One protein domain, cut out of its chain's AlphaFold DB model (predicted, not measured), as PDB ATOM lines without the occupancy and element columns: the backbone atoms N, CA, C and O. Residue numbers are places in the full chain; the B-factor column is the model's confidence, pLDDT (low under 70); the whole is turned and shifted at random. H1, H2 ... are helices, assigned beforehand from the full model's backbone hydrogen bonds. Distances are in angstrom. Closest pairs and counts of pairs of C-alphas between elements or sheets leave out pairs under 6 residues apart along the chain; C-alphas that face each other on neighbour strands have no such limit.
ATOM      1  N   ASP A   5     -13.226  21.863   5.830       83.75
ATOM      2  CA  ASP A   5     -13.111  21.461   7.235       83.75
ATOM      3  C   ASP A   5     -14.366  21.755   8.075       83.75
ATOM      4  O   ASP A   5     -14.816  20.877   8.807       83.75
ATOM      5  N   TYR A   6     -14.995  22.932   7.938       84.88
ATOM      6  CA  TYR A   6     -16.220  23.243   8.687       84.88
ATOM      7  C   TYR A   6     -17.384  22.338   8.267       84.88
ATOM      8  O   TYR A   6     -18.060  21.759   9.117       84.88
ATOM      9  N   LEU A   7     -17.586  22.149   6.958       84.12
ATOM     10  CA  LEU A   7     -18.588  21.208   6.450       84.12
ATOM     11  C   LEU A   7     -18.277  19.774   6.881       84.12
ATOM     12  O   LEU A   7     -19.198  19.006   7.165       84.12
ATOM     13  N   LEU A   8     -17.001  19.397   6.937       89.25
ATOM     14  CA  LEU A   8     -16.572  18.056   7.332       89.25
ATOM     15  C   LEU A   8     -16.842  17.750   8.811       89.25
ATOM     16  O   LEU A   8     -16.930  16.579   9.165       89.25
ATOM     17  N   THR A   9     -17.076  18.756   9.662       90.62
ATOM     18  CA  THR A   9     -17.512  18.513  11.052       90.62
ATOM     19  C   THR A   9     -18.910  17.889  11.146       90.62
ATOM     20  O   THR A   9     -19.196  17.159  12.093       90.62
ATOM     21  N   ILE A  10     -19.772  18.141  10.154       91.94
ATOM     22  CA  ILE A  10     -21.175  17.689  10.125       91.94
ATOM     23  C   ILE A  10     -21.500  16.779   8.932       91.94
ATOM     24  O   ILE A  10     -22.646  16.367   8.754       91.94
ATOM     25  N   SER A  11     -20.516  16.458   8.092       88.62
ATOM     26  CA  SER A  11     -20.711  15.671   6.872       88.62
ATOM     27  C   SER A  11     -19.601  14.642   6.673       88.62
ATOM     28  O   SER A  11     -18.584  14.642   7.359       88.62
ATOM     29  N   LYS A  12     -19.812  13.705   5.744       87.44
ATOM     30  CA  LYS A  12     -18.829  12.671   5.404       87.44
ATOM     31  C   LYS A  12     -18.539  12.714   3.915       87.44
ATOM     32  O   LYS A  12     -19.475  12.691   3.112       87.44
ATOM     33  N   ILE A  13     -17.260  12.683   3.552       89.56
ATOM     34  CA  ILE A  13     -16.842  12.511   2.161       89.56
ATOM     35  C   ILE A  13     -17.296  11.124   1.702       89.56
ATOM     36  O   ILE A  13     -16.955  10.105   2.300       89.56
ATOM     37  N   LYS A  14     -18.119  11.088   0.654       88.62
ATOM     38  CA  LYS A  14     -18.581   9.840   0.025       88.62
ATOM     39  C   LYS A  14     -17.869   9.544  -1.281       88.62
ATOM     40  O   LYS A  14     -17.872   8.396  -1.717       88.62
ATOM     41  N   HIS A  15     -17.348  10.578  -1.928       89.75
ATOM     42  CA  HIS A  15     -16.700  10.465  -3.216       89.75
ATOM     43  C   HIS A  15     -15.835  11.694  -3.476       89.75
ATOM     44  O   HIS A  15     -16.215  12.793  -3.075       89.75
ATOM     45  N   ILE A  16     -14.716  11.501  -4.167       91.62
ATOM     46  CA  ILE A  16     -13.847  12.571  -4.644       91.62
ATOM     47  C   ILE A  16     -13.689  12.374  -6.151       91.62
ATOM     48  O   ILE A  16     -13.363  11.277  -6.606       91.62
ATOM     49  N   LEU A  17     -13.947  13.438  -6.904       91.88
ATOM     50  CA  LEU A  17     -13.690  13.525  -8.336       91.88
ATOM     51  C   LEU A  17     -12.649  14.617  -8.532       91.88
ATOM     52  O   LEU A  17     -12.778  15.690  -7.942       91.88
ATOM     53  N   TYR A  18     -11.640  14.357  -9.351       92.56
ATOM     54  CA  TYR A  18     -10.568  15.313  -9.607       92.56
ATOM     55  C   TYR A  18     -10.193  15.336 -11.084       92.56
ATOM     56  O   TYR A  18     -10.530  14.433 -11.847       92.56
ATOM     57  N   ARG A  19      -9.513  16.404 -11.487       89.94
ATOM     58  CA  ARG A  19      -8.935  16.565 -12.817       89.94
ATOM     59  C   ARG A  19      -7.674  17.398 -12.679       89.94
ATOM     60  O   ARG A  19      -7.720  18.465 -12.071       89.94
ATOM     61  N   GLU A  20      -6.582  16.914 -13.244       91.38
ATOM     62  CA  GLU A  20      -5.338  17.670 -13.331       91.38
ATOM     63  C   GLU A  20      -5.430  18.673 -14.481       91.38
ATOM     64  O   GLU A  20      -5.964  18.371 -15.549       91.38
ATOM     65  N   SER A  21      -4.961  19.895 -14.242       90.75
ATOM     66  CA  SER A  21      -4.917  20.949 -15.251       90.75
ATOM     67  C   SER A  21      -3.815  21.943 -14.910       90.75
ATOM     68  O   SER A  21      -3.589  22.250 -13.740       90.75
ATOM     69  N   GLU A  22      -3.152  22.470 -15.939       92.75
ATOM     70  CA  GLU A  22      -2.154  23.541 -15.808       92.75
ATOM     71  C   GLU A  22      -2.802  24.914 -15.566       92.75
ATOM     72  O   GLU A  22      -2.133  25.867 -15.166       92.75
ATOM     73  N   ARG A  23      -4.118  25.027 -15.791       91.81
ATOM     74  CA  ARG A  23      -4.899  26.247 -15.567       91.81
ATOM     75  C   ARG A  23      -5.870  26.088 -14.400       91.81
ATOM     76  O   ARG A  23      -6.282  24.988 -14.038       91.81
ATOM     77  N   LYS A  24      -6.273  27.218 -13.815       88.38
ATOM     78  CA  LYS A  24      -7.321  27.252 -12.787       88.38
ATOM     79  C   LYS A  24      -8.677  26.956 -13.426       88.38
ATOM     80  O   LYS A  24      -9.242  27.804 -14.099       88.38
ATOM     81  N   GLU A  25      -9.186  25.754 -13.192       92.19
ATOM     82  CA  GLU A  25     -10.446  25.255 -13.769       92.19
ATOM     83  C   GLU A  25     -11.640  25.332 -12.809       92.19
ATOM     84  O   GLU A  25     -12.747  24.933 -13.156       92.19
ATOM     85  N   GLU A  26     -11.420  25.773 -11.573       91.75
ATOM     86  CA  GLU A  26     -12.431  25.727 -10.515       91.75
ATOM     87  C   GLU A  26     -13.718  26.471 -10.907       91.75
ATOM     88  O   GLU A  26     -14.819  25.943 -10.745       91.75
ATOM     89  N   CYS A  27     -13.570  27.672 -11.472       94.12
ATOM     90  CA  CYS A  27     -14.698  28.486 -11.918       94.12
ATOM     91  C   CYS A  27     -15.414  27.859 -13.123       94.12
ATOM     92  O   CYS A  27     -16.639  27.806 -13.120       94.12
ATOM     93  N   ASP A  28     -14.671  27.312 -14.092       94.31
ATOM     94  CA  ASP A  28     -15.237  26.625 -15.265       94.31
ATOM     95  C   ASP A  28     -16.093  25.416 -14.841       94.31
ATOM     96  O   ASP A  28     -17.154  25.147 -15.409       94.31
ATOM     97  N   VAL A  29     -15.646  24.673 -13.820       94.44
ATOM     98  CA  VAL A  29     -16.405  23.551 -13.250       94.44
ATOM     99  C   VAL A  29     -17.649  24.055 -12.514       94.44
ATOM    100  O   VAL A  29     -18.735  23.509 -12.710       94.44
ATOM    101  N   ALA A  30     -17.517  25.094 -11.685       94.75
ATOM    102  CA  ALA A  30     -18.638  25.661 -10.938       94.75
ATOM    103  C   ALA A  30     -19.728  26.232 -11.862       94.75
ATOM    104  O   ALA A  30     -20.914  26.016 -11.612       94.75
ATOM    105  N   GLU A  31     -19.345  26.910 -12.945       94.44
ATOM    106  CA  GLU A  31     -20.271  27.453 -13.940       94.44
ATOM    107  C   GLU A  31     -21.096  26.336 -14.590       94.44
ATOM    108  O   GLU A  31     -22.325  26.354 -14.495       94.44
ATOM    109  N   LYS A  32     -20.440  25.289 -15.102       93.88
ATOM    110  CA  LYS A  32     -21.119  24.127 -15.700       93.88
ATOM    111  C   LYS A  32     -22.040  23.401 -14.722       93.88
ATOM    112  O   LYS A  32     -23.135  22.981 -15.082       93.88
ATOM    113  N   LEU A  33     -21.625  23.243 -13.465       94.69
ATOM    114  CA  LEU A  33     -22.482  22.634 -12.442       94.69
ATOM    115  C   LEU A  33     -23.701  23.509 -12.122       94.69
ATOM    116  O   LEU A  33     -24.777  22.975 -11.846       94.69
ATOM    117  N   SER A  34     -23.563  24.833 -12.197       94.50
ATOM    118  CA  SER A  34     -24.653  25.772 -11.923       94.50
ATOM    119  C   SER A  34     -25.777  25.744 -12.962       94.50
ATOM    120  O   SER A  34     -26.915  26.072 -12.624       94.50
ATOM    121  N   GLU A  35     -25.490  25.297 -14.187       92.31
ATOM    122  CA  GLU A  35     -26.488  25.107 -15.249       92.31
ATOM    123  C   GLU A  35     -27.447  23.946 -14.949       92.31
ATOM    124  O   GLU A  35     -28.591  23.937 -15.404       92.31
ATOM    125  N   HIS A  36     -26.994  22.964 -14.164       91.19
ATOM    126  CA  HIS A  36     -27.718  21.713 -13.944       91.19
ATOM    127  C   HIS A  36     -28.230  21.534 -12.516       91.19
ATOM    128  O   HIS A  36     -29.190  20.790 -12.302       91.19
ATOM    129  N   PHE A  37     -27.600  22.183 -11.534       95.50
ATOM    130  CA  PHE A  37     -27.853  21.906 -10.125       95.50
ATOM    131  C   PHE A  37     -28.169  23.173  -9.322       95.50
ATOM    132  O   PHE A  37     -27.486  24.190  -9.462       95.50
ATOM    133  N   PRO A  38     -29.171  23.122  -8.421       95.81
ATOM    134  CA  PRO A  38     -29.393  24.194  -7.460       95.81
ATOM    135  C   PRO A  38     -28.186  24.345  -6.527       95.81
ATOM    136  O   PRO A  38     -27.473  23.382  -6.244       95.81
ATOM    137  N   SER A  39     -27.976  25.553  -6.013       95.25
ATOM    138  CA  SER A  39     -26.809  25.885  -5.195       95.25
ATOM    139  C   SER A  39     -27.130  26.871  -4.078       95.25
ATOM    140  O   SER A  39     -28.163  27.546  -4.097       95.25
ATOM    141  N   ILE A  40     -26.230  26.954  -3.095       92.62
ATOM    142  CA  ILE A  40     -26.297  27.967  -2.038       92.62
ATOM    143  C   ILE A  40     -25.535  29.202  -2.515       92.62
ATOM    144  O   ILE A  40     -24.311  29.174  -2.625       92.62
ATOM    145  N   VAL A  41     -26.252  30.282  -2.827       92.81
ATOM    146  CA  VAL A  41     -25.659  31.502  -3.400       92.81
ATOM    147  C   VAL A  41     -24.579  32.087  -2.481       92.81
ATOM    148  O   VAL A  41     -24.791  32.212  -1.278       92.81
ATOM    149  N   GLY A  42     -23.429  32.449  -3.057       91.38
ATOM    150  CA  GLY A  42     -22.303  33.086  -2.358       91.38
ATOM    151  C   GLY A  42     -21.393  32.125  -1.585       91.38
ATOM    152  O   GLY A  42     -20.390  32.540  -1.003       91.38
ATOM    153  N   PHE A  43     -21.727  30.838  -1.558       90.62
ATOM    154  CA  PHE A  43     -20.959  29.835  -0.836       90.62
ATOM    155  C   PHE A  43     -19.651  29.522  -1.567       90.62
ATOM    156  O   PHE A  43     -19.685  29.115  -2.725       90.62
ATOM    157  N   GLY A  44     -18.507  29.682  -0.897       88.88
ATOM    158  CA  GLY A  44     -17.191  29.371  -1.468       88.88
ATOM    159  C   GLY A  44     -16.795  30.207  -2.691       88.88
ATOM    160  O   GLY A  44     -15.840  29.849  -3.356       88.88
ATOM    161  N   SER A  45     -17.507  31.299  -2.992       92.56
ATOM    162  CA  SER A  45     -17.294  32.136  -4.183       92.56
ATOM    163  C   SER A  45     -16.822  33.557  -3.845       92.56
ATOM    164  O   SER A  45     -17.150  34.507  -4.548       92.56
ATOM    165  N   SER A  46     -16.144  33.755  -2.712       89.06
ATOM    166  CA  SER A  46     -15.823  35.103  -2.208       89.06
ATOM    167  C   SER A  46     -14.744  35.831  -3.018       89.06
ATOM    168  O   SER A  46     -14.678  37.055  -2.979       89.06
ATOM    169  N   ASP A  47     -13.894  35.091  -3.724       91.12
ATOM    170  CA  ASP A  47     -12.782  35.578  -4.544       91.12
ATOM    171  C   ASP A  47     -13.031  35.412  -6.055       91.12
ATOM    172  O   ASP A  47     -12.150  35.683  -6.872       91.12
ATOM    173  N   CYS A  48     -14.244  35.013  -6.447       92.50
ATOM    174  CA  CYS A  48     -14.639  34.821  -7.836       92.50
ATOM    175  C   CYS A  48     -16.062  35.353  -8.093       92.50
ATOM    176  O   CYS A  48     -16.739  35.858  -7.202       92.50
ATOM    177  N   ARG A  49     -16.525  35.273  -9.347       93.25
ATOM    178  CA  ARG A  49     -17.883  35.701  -9.744       93.25
ATOM    179  C   ARG A  49     -18.876  34.540  -9.847       93.25
ATOM    180  O   ARG A  49     -19.994  34.740 -10.317       93.25
ATOM    181  N   CYS A  50     -18.481  33.334  -9.439       94.88
ATOM    182  CA  CYS A  50     -19.359  32.172  -9.464       94.88
ATOM    183  C   CYS A  50     -20.577  32.404  -8.570       94.88
ATOM    184  O   CYS A  50     -20.485  33.002  -7.499       94.88
ATOM    185  N   ARG A  51     -21.726  31.856  -8.975       92.69
ATOM    186  CA  ARG A  51     -22.933  31.891  -8.141       92.69
ATOM    187  C   ARG A  51     -22.724  31.162  -6.810       92.69
ATOM    188  O   ARG A  51     -23.291  31.568  -5.799       92.69
ATOM    189  N   SER A  52     -21.976  30.061  -6.835       94.00
ATOM    190  CA  SER A  52     -21.674  29.197  -5.692       94.00
ATOM    191  C   SER A  52     -20.600  28.173  -6.068       94.00
ATOM    192  O   SER A  52     -20.455  27.857  -7.246       94.00
ATOM    193  N   HIS A  53     -19.918  27.613  -5.070       93.56
ATOM    194  CA  HIS A  53     -19.082  26.410  -5.162       93.56
ATOM    195  C   HIS A  53     -19.696  25.217  -4.398       93.56
ATOM    196  O   HIS A  53     -19.071  24.164  -4.282       93.56
ATOM    197  N   LEU A  54     -20.931  25.347  -3.889       93.19
ATOM    198  CA  LEU A  54     -21.680  24.254  -3.264       93.19
ATOM    199  C   LEU A  54     -23.030  24.037  -3.946       93.19
ATOM    200  O   LEU A  54     -23.936  24.872  -3.889       93.19
ATOM    201  N   PHE A  55     -23.176  22.846  -4.518       94.62
ATOM    202  CA  PHE A  55     -24.331  22.436  -5.306       94.62
ATOM    203  C   PHE A  55     -25.064  21.273  -4.643       94.62
ATOM    204  O   PHE A  55     -24.461  20.420  -3.990       94.62
ATOM    205  N   PHE A  56     -26.375  21.215  -4.845       94.56
ATOM    206  CA  PHE A  56     -27.220  20.124  -4.389       94.56
ATOM    207  C   PHE A  56     -27.689  19.288  -5.576       94.56
ATOM    208  O   PHE A  56     -28.279  19.797  -6.524       94.56
ATOM    209  N   CYS A  57     -27.484  17.976  -5.495       93.56
ATOM    210  CA  CYS A  57     -27.944  17.037  -6.506       93.56
ATOM    211  C   CYS A  57     -28.637  15.845  -5.848       93.56
ATOM    212  O   CYS A  57     -28.091  15.217  -4.941       93.56
ATOM    213  N   ARG A  58     -29.843  15.509  -6.324       92.38
ATOM    214  CA  ARG A  58     -30.594  14.335  -5.848       92.38
ATOM    215  C   ARG A  58     -30.087  13.027  -6.456       92.38
ATOM    216  O   ARG A  58     -30.211  11.980  -5.832       92.38
ATOM    217  N   SER A  59     -29.536  13.079  -7.669       94.00
ATOM    218  CA  SER A  59     -29.107  11.900  -8.424       94.00
ATOM    219  C   SER A  59     -27.587  11.834  -8.518       94.00
ATOM    220  O   SER A  59     -26.964  12.521  -9.327       94.00
ATOM    221  N   LYS A  60     -26.981  10.936  -7.733       91.69
ATOM    222  CA  LYS A  60     -25.535  10.664  -7.807       91.69
ATOM    223  C   LYS A  60     -25.097  10.336  -9.240       91.69
ATOM    224  O   LYS A  60     -24.034  10.775  -9.662       91.69
ATOM    225  N   THR A  61     -25.914   9.603  -9.994       93.56
ATOM    226  CA  THR A  61     -25.614   9.235 -11.385       93.56
ATOM    227  C   THR A  61     -25.523  10.457 -12.293       93.56
ATOM    228  O   THR A  61     -24.559  10.562 -13.044       93.56
ATOM    229  N   GLN A  62     -26.465  11.402 -12.187       92.69
ATOM    230  CA  GLN A  62     -26.426  12.640 -12.979       92.69
ATOM    231  C   GLN A  62     -25.197  13.486 -12.634       92.69
ATOM    232  O   GLN A  62     -24.520  13.969 -13.536       92.69
ATOM    233  N   LEU A  63     -24.864  13.606 -11.342       93.31
ATOM    234  CA  LEU A  63     -23.650  14.299 -10.902       93.31
ATOM    235  C   LEU A  63     -22.390  13.662 -11.508       93.31
ATOM    236  O   LEU A  63     -21.555  14.357 -12.076       93.31
ATOM    237  N   LEU A  64     -22.268  12.332 -11.429       93.31
ATOM    238  CA  LEU A  64     -21.111  11.621 -11.975       93.31
ATOM    239  C   LEU A  64     -21.006  11.759 -13.493       93.31
ATOM    240  O   LEU A  64     -19.904  11.929 -14.002       93.31
ATOM    241  N   GLN A  65     -22.125  11.697 -14.215       93.50
ATOM    242  CA  GLN A  65     -22.143  11.897 -15.663       93.50
ATOM    243  C   GLN A  65     -21.681  13.309 -16.038       93.50
ATOM    244  O   GLN A  65     -20.806  13.436 -16.892       93.50
ATOM    245  N   ALA A  66     -22.191  14.345 -15.364       93.19
ATOM    246  CA  ALA A  66     -21.776  15.727 -15.596       93.19
ATOM    247  C   ALA A  66     -20.273  15.920 -15.331       93.19
ATOM    248  O   ALA A  66     -19.552  16.450 -16.173       93.19
ATOM    249  N   CYS A  67     -19.770  15.424 -14.199       93.81
ATOM    250  CA  CYS A  67     -18.351  15.524 -13.855       93.81
ATOM    251  C   CYS A  67     -17.442  14.756 -14.825       93.81
ATOM    252  O   CYS A  67     -16.413  15.279 -15.252       93.81
ATOM    253  N   ARG A  68     -17.828  13.542 -15.232       94.00
ATOM    254  CA  ARG A  68     -17.061  12.745 -16.203       94.00
ATOM    255  C   ARG A  68     -17.063  13.374 -17.592       94.00
ATOM    256  O   ARG A  68     -16.031  13.356 -18.253       94.00
ATOM    257  N   ALA A  69     -18.166  13.996 -18.011       93.31
ATOM    258  CA  ALA A  69     -18.224  14.761 -19.258       93.31
ATOM    259  C   ALA A  69     -17.273  15.976 -19.253       93.31
ATOM    260  O   ALA A  69     -16.822  16.411 -20.308       93.31
ATOM    261  N   MET A  70     -16.915  16.496 -18.072       93.25
ATOM    262  CA  MET A  70     -15.885  17.530 -17.905       93.25
ATOM    263  C   MET A  70     -14.453  16.968 -17.821       93.25
ATOM    264  O   MET A  70     -13.504  17.735 -17.654       93.25
ATOM    265  N   GLY A  71     -14.275  15.650 -17.939       93.12
ATOM    266  CA  GLY A  71     -12.974  14.983 -17.852       93.12
ATOM    267  C   GLY A  71     -12.482  14.757 -16.422       93.12
ATOM    268  O   GLY A  71     -11.284  14.588 -16.217       93.12
ATOM    269  N   MET A  72     -13.369  14.788 -15.422       94.38
ATOM    270  CA  MET A  72     -13.007  14.434 -14.047       94.38
ATOM    271  C   MET A  72     -13.003  12.915 -13.862       94.38
ATOM    272  O   MET A  72     -13.875  12.215 -14.383       94.38
ATOM    273  N   THR A  73     -12.057  12.417 -13.071       93.00
ATOM    274  CA  THR A  73     -11.900  10.998 -12.742       93.00
ATOM    275  C   THR A  73     -12.110  10.738 -11.253       93.00
ATOM    276  O   THR A  73     -11.911  11.614 -10.408       93.00
ATOM    277  N   ASP A  74     -12.531   9.517 -10.934       91.00
ATOM    278  CA  ASP A  74     -12.737   9.037  -9.573       91.00
ATOM    279  C   ASP A  74     -11.392   8.918  -8.830       91.00
ATOM    280  O   ASP A  74     -10.427   8.335  -9.334       91.00
ATOM    281  N   PHE A  75     -11.323   9.466  -7.615       87.00
ATOM    282  CA  PHE A  75     -10.210   9.234  -6.699       87.00
ATOM    283  C   PHE A  75     -10.545   8.055  -5.782       87.00
ATOM    284  O   PHE A  75     -11.488   8.106  -4.985       87.00
ATOM    285  N   PHE A  76      -9.761   6.984  -5.887       76.88
ATOM    286  CA  PHE A  76      -9.923   5.798  -5.055       76.88
ATOM    287  C   PHE A  76      -9.149   5.968  -3.752       76.88
ATOM    288  O   PHE A  76      -7.934   5.780  -3.711       76.88
TER     289      PHE A  76
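This is residues 5 to 76 of the 90 residues of a protein of Thermoplasmata archaeon (UniProt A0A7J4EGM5). There is little regular structure: two helices, H2 and H3, lie near each other at one side, with long loops, residues 9 to 25 and 37 to 59, mostly to the other side; residues 5 to 14, of which 5 to 8 belong to H1, stick out. Residues 17 to 18 pair antiparallel with 73 to 74. The printed part has 72 residues, with named helices H1, H2 then H3 and no named strand: all helix, under half in named elements. It is compact, radius of gyration of the C-alphas 12.4 A, spanning 30 by 28 by 22 A.

H1, residues 5 to 8, is apart from H2, residues 26 to 36, and H3, residues 60 to 69. H2 and H3, opposite ways at a steep tilt of 51 degrees, are close but not clearly touching: the closest C-alphas, 33 and 66, are 7.6 A apart. Every O i to N i+4 pair is within hydrogen-bond range in H3, 6 of 7 in H2.

H1 begins at C-alpha 5, (-13.111, 21.461, 7.235); H3 ends at C-alpha 69, (-18.224, 14.761, -19.258). H2 is 16.2 A long, H3 14.2 A.

Both links are long; the printed part has no cut; no printed residue is under 70 pLDDT.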